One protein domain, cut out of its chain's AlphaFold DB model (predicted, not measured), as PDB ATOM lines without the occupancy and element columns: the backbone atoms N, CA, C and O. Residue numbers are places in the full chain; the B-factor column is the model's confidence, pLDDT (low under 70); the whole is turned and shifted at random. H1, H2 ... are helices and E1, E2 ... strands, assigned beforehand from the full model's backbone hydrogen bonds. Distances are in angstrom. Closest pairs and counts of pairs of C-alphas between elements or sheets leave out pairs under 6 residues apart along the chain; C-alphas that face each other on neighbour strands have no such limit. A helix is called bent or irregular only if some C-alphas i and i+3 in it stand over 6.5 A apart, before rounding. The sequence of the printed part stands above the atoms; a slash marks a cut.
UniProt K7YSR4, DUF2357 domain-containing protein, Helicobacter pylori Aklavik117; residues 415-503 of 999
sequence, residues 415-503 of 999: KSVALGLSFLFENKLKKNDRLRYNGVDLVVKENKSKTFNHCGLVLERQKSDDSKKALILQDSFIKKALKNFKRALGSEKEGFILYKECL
ATOM      1  N   LYS A 415     193.548 236.079 339.783       93.75
ATOM      2  CA  LYS A 415     192.934 237.255 340.413       93.75
ATOM      3  C   LYS A 415     193.096 237.229 341.936       93.75
ATOM      4  O   LYS A 415     193.477 238.246 342.522       93.75
ATOM      5  N   SER A 416     192.921 236.062 342.562       94.19
ATOM      6  CA  SER A 416     193.215 235.825 343.980       94.19
ATOM      7  C   SER A 416     194.628 236.275 344.362       94.19
ATOM      8  O   SER A 416     194.787 237.071 345.288       94.19
ATOM      9  N   VAL A 417     195.651 235.830 343.624       94.19
ATOM     10  CA  VAL A 417     197.065 236.156 343.876       94.19
ATOM     11  C   VAL A 417     197.288 237.657 343.788       94.19
ATOM     12  O   VAL A 417     197.834 238.241 344.722       94.19
ATOM     13  N   ALA A 418     196.812 238.312 342.727       94.12
ATOM     14  CA  ALA A 418     196.964 239.758 342.567       94.12
ATOM     15  C   ALA A 418     196.318 240.553 343.722       94.12
ATOM     16  O   ALA A 418     196.887 241.536 344.208       94.12
ATOM     17  N   LEU A 419     195.158 240.106 344.215       94.06
ATOM     18  CA  LEU A 419     194.514 240.677 345.401       94.06
ATOM     19  C   LEU A 419     195.354 240.435 346.666       94.06
ATOM     20  O   LEU A 419     195.621 241.382 347.413       94.06
ATOM     21  N   GLY A 420     195.826 239.204 346.883       93.88
ATOM     22  CA  GLY A 420     196.636 238.810 348.039       93.88
ATOM     23  C   GLY A 420     197.996 239.509 348.117       93.88
ATOM     24  O   GLY A 420     198.428 239.901 349.205       93.88
ATOM     25  N   LEU A 421     198.632 239.773 346.970       92.25
ATOM     26  CA  LEU A 421     199.888 240.528 346.880       92.25
ATOM     27  C   LEU A 421     199.779 241.917 347.513       92.25
ATOM     28  O   LEU A 421     200.759 242.425 348.049       92.25
ATOM     29  N   SER A 422     198.583 242.507 347.539       87.38
ATOM     30  CA  SER A 422     198.350 243.781 348.225       87.38
ATOM     31  C   SER A 422     198.646 243.725 349.719       87.38
ATOM     32  O   SER A 422     199.132 244.706 350.271       87.38
ATOM     33  N   PHE A 423     198.362 242.599 350.369       89.44
ATOM     34  CA  PHE A 423     198.637 242.401 351.791       89.44
ATOM     35  C   PHE A 423     200.097 242.012 352.027       89.44
ATOM     36  O   PHE A 423     200.702 242.441 353.011       89.44
ATOM     37  N   LEU A 424     200.666 241.243 351.096       89.44
ATOM     38  CA  LEU A 424     202.060 240.822 351.132       89.44
ATOM     39  C   LEU A 424     203.005 242.026 350.987       89.44
ATOM     40  O   LEU A 424     203.900 242.200 351.806       89.44
ATOM     41  N   PHE A 425     202.768 242.908 350.009       89.38
ATOM     42  CA  PHE A 425     203.570 244.118 349.786       89.38
ATOM     43  C   PHE A 425     203.468 245.150 350.916       89.38
ATOM     44  O   PHE A 425     204.369 245.974 351.067       89.38
ATOM     45  N   GLU A 426     202.391 245.113 351.700       87.25
ATOM     46  CA  GLU A 426     202.198 245.967 352.876       87.25
ATOM     47  C   GLU A 426     202.742 245.345 354.168       87.25
ATOM     48  O   GLU A 426     202.591 245.944 355.229       87.25
ATOM     49  N   ASN A 427     203.359 244.158 354.099       84.94
ATOM     50  CA  ASN A 427     203.839 243.393 355.255       84.94
ATOM     51  C   ASN A 427     202.753 243.177 356.331       84.94
ATOM     52  O   ASN A 427     203.036 243.175 357.527       84.94
ATOM     53  N   LYS A 428     201.493 242.993 355.909       87.19
ATOM     54  CA  LYS A 428     200.344 242.771 356.809       87.19
ATOM     55  C   LYS A 428     200.092 241.302 357.143       87.19
ATOM     56  O   LYS A 428     199.183 241.008 357.912       87.19
ATOM     57  N   LEU A 429     200.855 240.397 356.538       90.12
ATOM     58  CA  LEU A 429     200.664 238.955 356.638       90.12
ATOM     59  C   LEU A 429     201.677 238.324 357.592       90.12
ATOM     60  O   LEU A 429     202.837 238.731 357.645       90.12
ATOM     61  N   LYS A 430     201.236 237.292 358.306       90.75
ATOM     62  CA  LYS A 430     202.049 236.409 359.145       90.75
ATOM     63  C   LYS A 430     202.022 234.987 358.590       90.75
ATOM     64  O   LYS A 430     201.122 234.597 357.848       90.75
ATOM     65  N   LYS A 431     203.016 234.183 358.972       91.12
ATOM     66  CA  LYS A 431     203.069 232.758 358.620       91.12
ATOM     67  C   LYS A 431     201.771 232.051 359.029       91.12
ATOM     68  O   LYS A 431     201.320 232.196 360.162       91.12
ATOM     69  N   ASN A 432     201.242 231.226 358.127       91.25
ATOM     70  CA  ASN A 432     199.978 230.491 358.230       91.25
ATOM     71  C   ASN A 432     198.699 231.335 358.176       91.25
ATOM     72  O   ASN A 432     197.615 230.758 358.297       91.25
ATOM     73  N   ASP A 433     198.790 232.647 357.937       94.50
ATOM     74  CA  ASP A 433     197.610 233.411 357.547       94.50
ATOM     75  C   ASP A 433     197.010 232.818 356.267       94.50
ATOM     76  O   ASP A 433     197.706 232.241 355.423       94.50
ATOM     77  N   ARG A 434     195.690 232.943 356.136       96.25
ATOM     78  CA  ARG A 434     194.935 232.420 355.002       96.25
ATOM     79  C   ARG A 434     194.051 233.516 354.441       96.25
ATOM     80  O   ARG A 434     193.255 234.101 355.175       96.25
ATOM     81  N   LEU A 435     194.190 233.780 353.150       95.69
ATOM     82  CA  LEU A 435     193.318 234.676 352.395       95.69
ATOM     83  C   LEU A 435     192.433 233.827 351.484       95.69
ATOM     84  O   LEU A 435     192.925 232.841 350.947       95.69
ATOM     85  N   ARG A 436     191.166 234.189 351.293       94.75
ATOM     86  CA  ARG A 436     190.233 233.434 350.444       94.75
ATOM     87  C   ARG A 436     189.583 234.313 349.391       94.75
ATOM     88  O   ARG A 436     189.134 235.414 349.700       94.75
ATOM     89  N   TYR A 437     189.482 233.793 348.174       93.69
ATOM     90  CA  TYR A 437     188.772 234.410 347.058       93.69
ATOM     91  C   TYR A 437     188.209 233.319 346.140       93.69
ATOM     92  O   TYR A 437     188.950 232.414 345.781       93.69
ATOM     93  N   ASN A 438     186.921 233.381 345.785       88.62
ATOM     94  CA  ASN A 438     186.265 232.478 344.821       88.62
ATOM     95  C   ASN A 438     186.646 230.983 344.942       88.62
ATOM     96  O   ASN A 438     187.065 230.366 343.970       88.62
ATOM     97  N   GLY A 439     186.530 230.389 346.137       89.12
ATOM     98  CA  GLY A 439     186.830 228.957 346.335       89.12
ATOM     99  C   GLY A 439     188.325 228.596 346.295       89.12
ATOM    100  O   GLY A 439     188.688 227.422 346.213       89.12
ATOM    101  N   VAL A 440     189.205 229.595 346.383       92.94
ATOM    102  CA  VAL A 440     190.661 229.441 346.428       92.94
ATOM    103  C   VAL A 440     191.208 230.070 347.701       92.94
ATOM    104  O   VAL A 440     190.797 231.161 348.101       92.94
ATOM    105  N   ASP A 441     192.158 229.380 348.328       95.12
ATOM    106  CA  ASP A 441     192.927 229.875 349.462       95.12
ATOM    107  C   ASP A 441     194.351 230.250 349.042       95.12
ATOM    108  O   ASP A 441     195.024 229.508 348.331       95.12
ATOM    109  N   LEU A 442     194.834 231.376 349.562       96.12
ATOM    110  CA  LEU A 442     196.244 231.741 349.589       96.12
ATOM    111  C   LEU A 442     196.762 231.523 351.006       96.12
ATOM    112  O   LEU A 442     196.387 232.248 351.931       96.12
ATOM    113  N   VAL A 443     197.607 230.514 351.182       95.19
ATOM    114  CA  VAL A 443     198.227 230.189 352.466       95.19
ATOM    115  C   VAL A 443     199.591 230.850 352.535       95.19
ATOM    116  O   VAL A 443     200.439 230.647 351.674       95.19
ATOM    117  N   VAL A 444     199.822 231.644 353.574       93.81
ATOM    118  CA  VAL A 444     201.091 232.347 353.750       93.81
ATOM    119  C   VAL A 444     202.129 231.389 354.325       93.81
ATOM    120  O   VAL A 444     201.958 230.864 355.430       93.81
ATOM    121  N   LYS A 445     203.225 231.174 353.599       92.50
ATOM    122  CA  LYS A 445     204.342 230.317 354.017       92.50
ATOM    123  C   LYS A 445     205.659 231.068 354.022       92.50
ATOM    124  O   LYS A 445     205.794 232.107 353.392       92.50
ATOM    125  N   GLU A 446     206.631 230.510 354.731       89.12
ATOM    126  CA  GLU A 446     208.027 230.931 354.631       89.12
ATOM    127  C   GLU A 446     208.706 230.165 353.494       89.12
ATOM    128  O   GLU A 446     208.541 228.949 353.378       89.12
ATOM    129  N   ASN A 447     209.505 230.858 352.690       82.50
ATOM    130  CA  ASN A 447     210.336 230.270 351.651       82.50
ATOM    131  C   ASN A 447     211.804 230.610 351.927       82.50
ATOM    132  O   ASN A 447     212.146 231.752 352.212       82.50
ATOM    133  N   LYS A 448     212.679 229.602 351.833       72.00
ATOM    134  CA  LYS A 448     214.132 229.757 352.024       72.00
ATOM    135  C   LYS A 448     214.838 230.390 350.815       72.00
ATOM    136  O   LYS A 448     216.020 230.704 350.895       72.00
ATOM    137  N   SER A 449     214.130 230.520 349.696       73.00
ATOM    138  CA  SER A 449     214.615 231.129 348.454       73.00
ATOM    139  C   SER A 449     214.633 232.658 348.548       73.00
ATOM    140  O   SER A 449     214.170 233.236 349.527       73.00
ATOM    141  N   LYS A 450     215.123 233.340 347.507       78.94
ATOM    142  CA  LYS A 450     215.096 234.806 347.427       78.94
ATOM    143  C   LYS A 450     213.643 235.324 347.447       78.94
ATOM    144  O   LYS A 450     212.900 235.162 346.479       78.94
ATOM    145  N   THR A 451     213.237 235.961 348.546       76.00
ATOM    146  CA  THR A 451     211.914 236.588 348.724       76.00
ATOM    147  C   THR A 451     212.023 238.107 348.755       76.00
ATOM    148  O   THR A 451     213.012 238.644 349.244       76.00
ATOM    149  N   PHE A 452     211.002 238.816 348.267       77.38
ATOM    150  CA  PHE A 452     211.050 240.283 348.191       77.38
ATOM    151  C   PHE A 452     210.848 240.979 349.553       77.38
ATOM    152  O   PHE A 452     211.233 242.134 349.717       77.38
ATOM    153  N   ASN A 453     210.186 240.320 350.513       77.00
ATOM    154  CA  ASN A 453     209.938 240.877 351.842       77.00
ATOM    155  C   ASN A 453     210.983 240.391 352.854       77.00
ATOM    156  O   ASN A 453     211.535 239.298 352.727       77.00
ATOM    157  N   HIS A 454     211.201 241.199 353.895       71.25
ATOM    158  CA  HIS A 454     212.170 240.939 354.967       71.25
ATOM    159  C   HIS A 454     211.840 239.696 355.811       71.25
ATOM    160  O   HIS A 454     212.699 239.206 356.535       71.25
ATOM    161  N   CYS A 455     210.603 239.197 355.732       74.56
ATOM    162  CA  CYS A 455     210.104 238.089 356.543       74.56
ATOM    163  C   CYS A 455     210.184 236.726 355.838       74.56
ATOM    164  O   CYS A 455     209.751 235.732 356.415       74.56
ATOM    165  N   GLY A 456     210.677 236.648 354.597       83.56
ATOM    166  CA  GLY A 456     210.745 235.368 353.889       83.56
ATOM    167  C   GLY A 456     209.395 234.831 353.403       83.56
ATOM    168  O   GLY A 456     209.294 233.640 353.119       83.56
ATOM    169  N   LEU A 457     208.333 235.644 353.357       90.06
ATOM    170  CA  LEU A 457     206.967 235.159 353.131       90.06
ATOM    171  C   LEU A 457     206.598 235.050 351.645       90.06
ATOM    172  O   LEU A 457     206.899 235.950 350.859       90.06
ATOM    173  N   VAL A 458     205.869 233.994 351.288       92.12
ATOM    174  CA  VAL A 458     205.274 233.752 349.962       92.12
ATOM    175  C   VAL A 458     203.816 233.309 350.093       92.12
ATOM    176  O   VAL A 458     203.399 232.810 351.142       92.12
ATOM    177  N   LEU A 459     203.038 233.487 349.025       94.38
ATOM    178  CA  LEU A 459     201.653 233.016 348.941       94.38
ATOM    179  C   LEU A 459     201.605 231.646 348.255       94.38
ATOM    180  O   LEU A 459     202.050 231.514 347.123       94.38
ATOM    181  N   GLU A 460     201.047 230.629 348.898       94.62
ATOM    182  CA  GLU A 460     200.749 229.344 348.255       94.62
ATOM    183  C   GLU A 460     199.272 229.298 347.877       94.62
ATOM    184  O   GLU A 460     198.403 229.295 348.753       94.62
ATOM    185  N   ARG A 461     198.986 229.291 346.575       93.56
ATOM    186  CA  ARG A 461     197.625 229.195 346.047       93.56
ATOM    187  C   ARG A 461     197.185 227.734 346.010       93.56
ATOM    188  O   ARG A 461     197.911 226.885 345.510       93.56
ATOM    189  N   GLN A 462     196.014 227.441 346.566       92.06
ATOM    190  CA  GLN A 462     195.448 226.092 346.648       92.06
ATOM    191  C   GLN A 462     193.915 226.132 346.698       92.06
ATOM    192  O   GLN A 462     193.318 227.162 347.012       92.06
ATOM    193  N   LYS A 463     193.258 224.992 346.447       90.00
ATOM    194  CA  LYS A 463     191.800 224.849 346.612       90.00
ATOM    195  C   LYS A 463     191.369 225.205 348.044       90.00
ATOM    196  O   LYS A 463     192.106 224.922 348.998       90.00
ATOM    197  N   SER A 464     190.203 225.839 348.193       90.00
ATOM    198  CA  SER A 464     189.717 226.267 349.506       90.00
ATOM    199  C   SER A 464     189.422 225.095 350.437       90.00
ATOM    200  O   SER A 464     188.892 224.061 350.031       90.00
ATOM    201  N   ASP A 465     189.734 225.290 351.717       89.25
ATOM    202  CA  ASP A 465     189.295 224.422 352.810       89.25
ATOM    203  C   ASP A 465     188.297 225.189 353.681       89.25
ATOM    204  O   ASP A 465     188.680 225.989 354.544       89.25
ATOM    205  N   ASP A 466     187.003 224.972 353.448       87.25
ATOM    206  CA  ASP A 466     185.932 225.705 354.132       87.25
ATOM    207  C   ASP A 466     185.872 225.465 355.643       87.25
ATOM    208  O   ASP A 466     185.304 226.282 356.367       87.25
ATOM    209  N   SER A 467     186.558 224.436 356.150       89.94
ATOM    210  CA  SER A 467     186.717 224.220 357.591       89.94
ATOM    211  C   SER A 467     187.697 225.200 358.254       89.94
ATOM    212  O   SER A 467     187.716 225.336 359.481       89.94
ATOM    213  N   LYS A 468     188.537 225.892 357.472       90.38
ATOM    214  CA  LYS A 468     189.561 226.819 357.970       90.38
ATOM    215  C   LYS A 468     189.096 228.266 357.867       90.38
ATOM    216  O   LYS A 468     188.610 228.713 356.831       90.38
ATOM    217  N   LYS A 469     189.339 229.033 358.934       90.88
ATOM    218  CA  LYS A 469     189.128 230.484 358.945       90.88
ATOM    219  C   LYS A 469     190.108 231.164 357.981       90.88
ATOM    220  O   LYS A 469     191.305 230.888 358.027       90.88
ATOM    221  N   ALA A 470     189.596 232.069 357.153       92.69
ATOM    222  CA  ALA A 470     190.368 232.850 356.192       92.69
ATOM    223  C   ALA A 470     189.863 234.299 356.146       92.69
ATOM    224  O   ALA A 470     188.691 234.564 356.417       92.69
ATOM    225  N   LEU A 471     190.741 235.240 355.795       93.44
ATOM    226  CA  LEU A 471     190.358 236.609 355.461       93.44
ATOM    227  C   LEU A 471     189.800 236.639 354.035       93.44
ATOM    228  O   LEU A 471     190.489 236.260 353.090       93.44
ATOM    229  N   ILE A 472     188.565 237.108 353.872       93.88
ATOM    230  CA  ILE A 472     187.900 237.145 352.567       93.88
ATOM    231  C   ILE A 472     188.385 238.356 351.761       93.88
ATOM    232  O   ILE A 472     188.264 239.499 352.204       93.88
ATOM    233  N   LEU A 473     188.928 238.098 350.574       92.50
ATOM    234  CA  LEU A 473     189.318 239.116 349.603       92.50
ATOM    235  C   LEU A 473     188.090 239.592 348.816       92.50
ATOM    236  O   LEU A 473     187.140 238.841 348.606       92.50
ATOM    237  N   GLN A 474     188.114 240.849 348.373       88.69
ATOM    238  CA  GLN A 474     186.993 241.490 347.680       88.69
ATOM    239  C   GLN A 474     187.460 242.228 346.423       88.69
ATOM    240  O   GLN A 474     188.542 242.821 346.402       88.69
ATOM    241  N   ASP A 475     186.589 242.283 345.417       86.94
ATOM    242  CA  ASP A 475     186.831 242.993 344.152       86.94
ATOM    243  C   ASP A 475     186.988 244.511 344.319       86.94
ATOM    244  O   ASP A 475     187.556 245.180 343.456       86.94
ATOM    245  N   SER A 476     186.577 245.071 345.461       87.25
ATOM    246  CA  SER A 476     186.820 246.477 345.812       87.25
ATOM    247  C   SER A 476     188.310 246.858 345.779       87.25
ATOM    248  O   SER A 476     188.643 248.023 345.557       87.25
ATOM    249  N   PHE A 477     189.223 245.886 345.914       88.81
ATOM    250  CA  PHE A 477     190.672 246.091 345.850       88.81
ATOM    251  C   PHE A 477     191.288 245.898 344.457       88.81
ATOM    252  O   PHE A 477     192.508 246.014 344.321       88.81
ATOM    253  N   ILE A 478     190.496 245.659 343.407       93.00
ATOM    254  CA  ILE A 478     191.018 245.322 342.071       93.00
ATOM    255  C   ILE A 478     191.961 246.390 341.505       93.00
ATOM    256  O   ILE A 478     193.005 246.080 340.939       93.00
ATOM    257  N   LYS A 479     191.667 247.670 341.764       94.50
ATOM    258  CA  LYS A 479     192.527 248.793 341.366       94.50
ATOM    259  C   LYS A 479     193.944 248.665 341.924       94.50
ATOM    260  O   LYS A 479     194.927 248.936 341.241       94.50
ATOM    261  N   LYS A 480     194.033 248.253 343.187       93.25
ATOM    262  CA  LYS A 480     195.292 248.036 343.895       93.25
ATOM    263  C   LYS A 480     195.974 246.757 343.411       93.25
ATOM    264  O   LYS A 480     197.188 246.758 343.239       93.25
ATOM    265  N   ALA A 481     195.198 245.711 343.128       93.88
ATOM    266  CA  ALA A 481     195.698 244.461 342.562       93.88
ATOM    267  C   ALA A 481     196.407 244.678 341.215       93.88
ATOM    268  O   ALA A 481     197.509 244.173 341.034       93.88
ATOM    269  N   LEU A 482     195.851 245.498 340.314       96.12
ATOM    270  CA  LEU A 482     196.486 245.819 339.025       96.12
ATOM    271  C   LEU A 482     197.830 246.547 339.192       96.12
ATOM    272  O   LEU A 482     198.811 246.199 338.539       96.12
ATOM    273  N   LYS A 483     197.917 247.507 340.125       94.56
ATOM    274  CA  LYS A 483     199.190 248.174 340.464       94.56
ATOM    275  C   LYS A 483     200.213 247.199 341.042       94.56
ATOM    276  O   LYS A 483     201.390 247.228 340.686       94.56
ATOM    277  N   ASN A 484     199.760 246.309 341.917       92.50
ATOM    278  CA  ASN A 484     200.615 245.294 342.516       92.50
ATOM    279  C   ASN A 484     201.055 244.236 341.511       92.50
ATOM    280  O   ASN A 484     202.166 243.739 341.643       92.50
ATOM    281  N   PHE A 485     200.257 243.947 340.484       94.12
ATOM    282  CA  PHE A 485     200.671 243.085 339.385       94.12
ATOM    283  C   PHE A 485     201.878 243.687 338.645       94.12
ATOM    284  O   PHE A 485     202.914 243.033 338.538       94.12
ATOM    285  N   LYS A 486     201.827 244.968 338.253       94.38
ATOM    286  CA  LYS A 486     202.990 245.664 337.667       94.38
ATOM    287  C   LYS A 486     204.227 245.605 338.572       94.38
ATOM    288  O   LYS A 486     205.318 245.260 338.115       94.38
ATOM    289  N   ARG A 487     204.066 245.906 339.866       92.75
ATOM    290  CA  ARG A 487     205.162 245.840 340.854       92.75
ATOM    291  C   ARG A 487     205.746 244.427 340.981       92.75
ATOM    292  O   ARG A 487     206.960 244.262 341.102       92.75
ATOM    293  N   ALA A 488     204.882 243.421 340.956       92.06
ATOM    294  CA  ALA A 488     205.251 242.023 341.071       92.06
ATOM    295  C   ALA A 488     206.072 241.540 339.872       92.06
ATOM    296  O   ALA A 488     207.134 240.965 340.084       92.06
ATOM    297  N   LEU A 489     205.675 241.889 338.642       91.00
ATOM    298  CA  LEU A 489     206.469 241.594 337.442       91.00
ATOM    299  C   LEU A 489     207.882 242.191 337.509       91.00
ATOM    300  O   LEU A 489     208.838 241.570 337.051       91.00
ATOM    301  N   GLY A 490     208.028 243.391 338.083       89.94
ATOM    302  CA  GLY A 490     209.344 243.982 338.345       89.94
ATOM    303  C   GLY A 490     210.178 243.135 339.311       89.94
ATOM    304  O   GLY A 490     211.335 242.841 339.030       89.94
ATOM    305  N   SER A 491     209.562 242.667 340.399       88.94
ATOM    306  CA  SER A 491     210.232 241.840 341.415       88.94
ATOM    307  C   SER A 491     210.639 240.462 340.871       88.94
ATOM    308  O   SER A 491     211.723 239.964 341.167       88.94
ATOM    309  N   GLU A 492     209.807 239.841 340.037       87.62
ATOM    310  CA  GLU A 492     210.119 238.549 339.412       87.62
ATOM    311  C   GLU A 492     211.318 238.631 338.462       87.62
ATOM    312  O   GLU A 492     212.141 237.718 338.438       87.62
ATOM    313  N   LYS A 493     211.476 239.743 337.726       87.19
ATOM    314  CA  LYS A 493     212.661 239.979 336.876       87.19
ATOM    315  C   LYS A 493     213.961 240.024 337.682       87.19
ATOM    316  O   LYS A 493     215.018 239.699 337.152       87.19
ATOM    317  N   GLU A 494     213.884 240.382 338.961       88.12
ATOM    318  CA  GLU A 494     215.010 240.359 339.899       88.12
ATOM    319  C   GLU A 494     215.205 238.986 340.574       88.12
ATOM    320  O   GLU A 494     216.097 238.822 341.415       88.12
ATOM    321  N   GLY A 495     214.391 237.988 340.220       86.00
ATOM    322  CA  GLY A 495     214.456 236.623 340.740       86.00
ATOM    323  C   GLY A 495     213.744 236.419 342.080       86.00
ATOM    324  O   GLY A 495     214.073 235.470 342.793       86.00
ATOM    325  N   PHE A 496     212.817 237.302 342.464       87.62
ATOM    326  CA  PHE A 496     212.012 237.118 343.674       87.62
ATOM    327  C   PHE A 496     210.817 236.193 343.438       87.62
ATOM    328  O   PHE A 496     210.063 236.371 342.485       87.62
ATOM    329  N   ILE A 497     210.590 235.265 344.371       87.62
ATOM    330  CA  ILE A 497     209.391 234.419 344.386       87.62
ATOM    331  C   ILE A 497     208.324 235.095 345.246       87.62
ATOM    332  O   ILE A 497     208.553 235.371 346.425       87.62
ATOM    333  N   LEU A 498     207.157 235.351 344.656       90.25
ATOM    334  CA  LEU A 498     206.037 236.014 345.332       90.25
ATOM    335  C   LEU A 498     204.917 235.038 345.695       90.25
ATOM    336  O   LEU A 498     204.301 235.157 346.756       90.25
ATOM    337  N   TYR A 499     204.676 234.061 344.825       92.50
ATOM    338  CA  TYR A 499     203.701 233.011 345.057       92.50
ATOM    339  C   TYR A 499     204.141 231.684 344.433       92.50
ATOM    340  O   TYR A 499     205.014 231.648 343.563       92.50
ATOM    341  N   LYS A 500     203.535 230.599 344.907       92.81
ATOM    342  CA  LYS A 500     203.610 229.261 344.322       92.81
ATOM    343  C   LYS A 500     202.202 228.707 344.126       92.81
ATOM    344  O   LYS A 500     201.286 229.055 344.872       92.81
ATOM    345  N   GLU A 501     202.035 227.849 343.134       92.38
ATOM    346  CA  GLU A 501     200.785 227.161 342.830       92.38
ATOM    347  C   GLU A 501     200.836 225.729 343.368       92.38
ATOM    348  O   GLU A 501     201.783 224.990 343.099       92.38
ATOM    349  N   CYS A 502     199.805 225.333 344.110       92.12
ATOM    350  CA  CYS A 502     199.538 223.939 344.428       92.12
ATOM    351  C   CYS A 502     198.843 223.301 343.224       92.12
ATOM    352  O   CYS A 502     197.647 223.498 343.002       92.12
ATOM    353  N   LEU A 503     199.604 222.554 342.432       90.44
ATOM    354  CA  LEU A 503     199.132 221.977 341.186       90.44
ATOM    355  C   LEU A 503     198.185 220.794 341.437       90.44
ATOM    356  O   LEU A 503     198.421 220.008 342.360       90.44
TER     357      LEU A 503
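Overview. This is residues 415 to 503 of the 999 residues of the protein "DUF2357 domain-containing protein" of Helicobacter pylori Aklavik117 (UniProt K7YSR4). Look first for a strongly twisted sheet of four strands with one face bare and the short helix H1 over its other face; the longer, kinked helix H2 crosses H1 on the side away from the sheet, so that H1 sits between the two. The 89 printed residues hold two named helices and four named strands, along the chain H1, E1, E2, E3, H2, E4. The sheet is mixed, in the order E1, E2, E3, E4, and the class is mixed, helices and strands. The whole is compact, with a radius of gyration of the C-alphas of 12.1 A, and rounded, spanning 36 by 29 by 25 A.

Arrangement. Begin at the sheet, with E1, residues 434 to 437, E2, residues 440 to 446, E3, residues 457 to 463, and E4, residues 499 to 503. E1, E2 and E3 form a meander, each strand the antiparallel neighbour of the one before, and both steps are hairpins. Between E1 and E2 find N 435 and O 442 at 2.9 A; between E2 and E3, N 443 and O 460 at 2.8 A. E3 and E4 are parallel at 28 degrees, with N 500 and O 459 at 2.8 A. At the edge strand E1, residues 435 to 436 also pair, parallel, with residues 471 to 472. H1, residues 415 to 425, is on the sheet at a height over the sheet of 8.6 A; it lies over E2, and only just not over E3, with 8 of its 11 C-alphas on E2 and 2 on E3. On the local plane its line and that of E2 stand at 28 degrees, only just along the strands. The closest C-alphas of H1 and E2 are those of Gly 420 and Leu 442, 7.2 A apart. The H1 layer and the sheet make two layers, a helix on one face of a sheet. H2, residues 475 to 493, is not on the sheet and touches H1 with residues 477 to 485 alone; the closest C-alphas are those of Ala 418 and Ala 481, 4.9 A apart, and the lines are only just about perpendicular, at 72 degrees. E3, H2 and E4 form a strand-helix-strand unit, two parallel neighbour strands with a helix between, whose crossover is right-handed. Not every O i to N i+4 pair is within hydrogen-bond range in H1, 5 of 7, or in H2, 13 of 15.

Along the chain. Find C-alpha 440 at (190.661, 229.441, 346.428); from there E2 runs 19.3 A to residue 446, and E3 covers 19.5 A. H1 begins at C-alpha 415, (192.934, 237.255, 340.413), and is 15.8 A long. H2 measures 27.0 A, with a kink of 41 degrees near residue 482; it is irregular, C-alphas 476 and 479 being 7.6 A apart. E4 ends at C-alpha 503, (199.132, 221.977, 341.186).

Size, cuts and confidence. The two C-alphas farthest apart are those of Ser 467 and Glu 494, 37.1 A. The printed part has no cut, and the link from E3 to H2, 11 residues, is long. The mean pLDDT of the printed part is 89.8, and no printed residue is under 70.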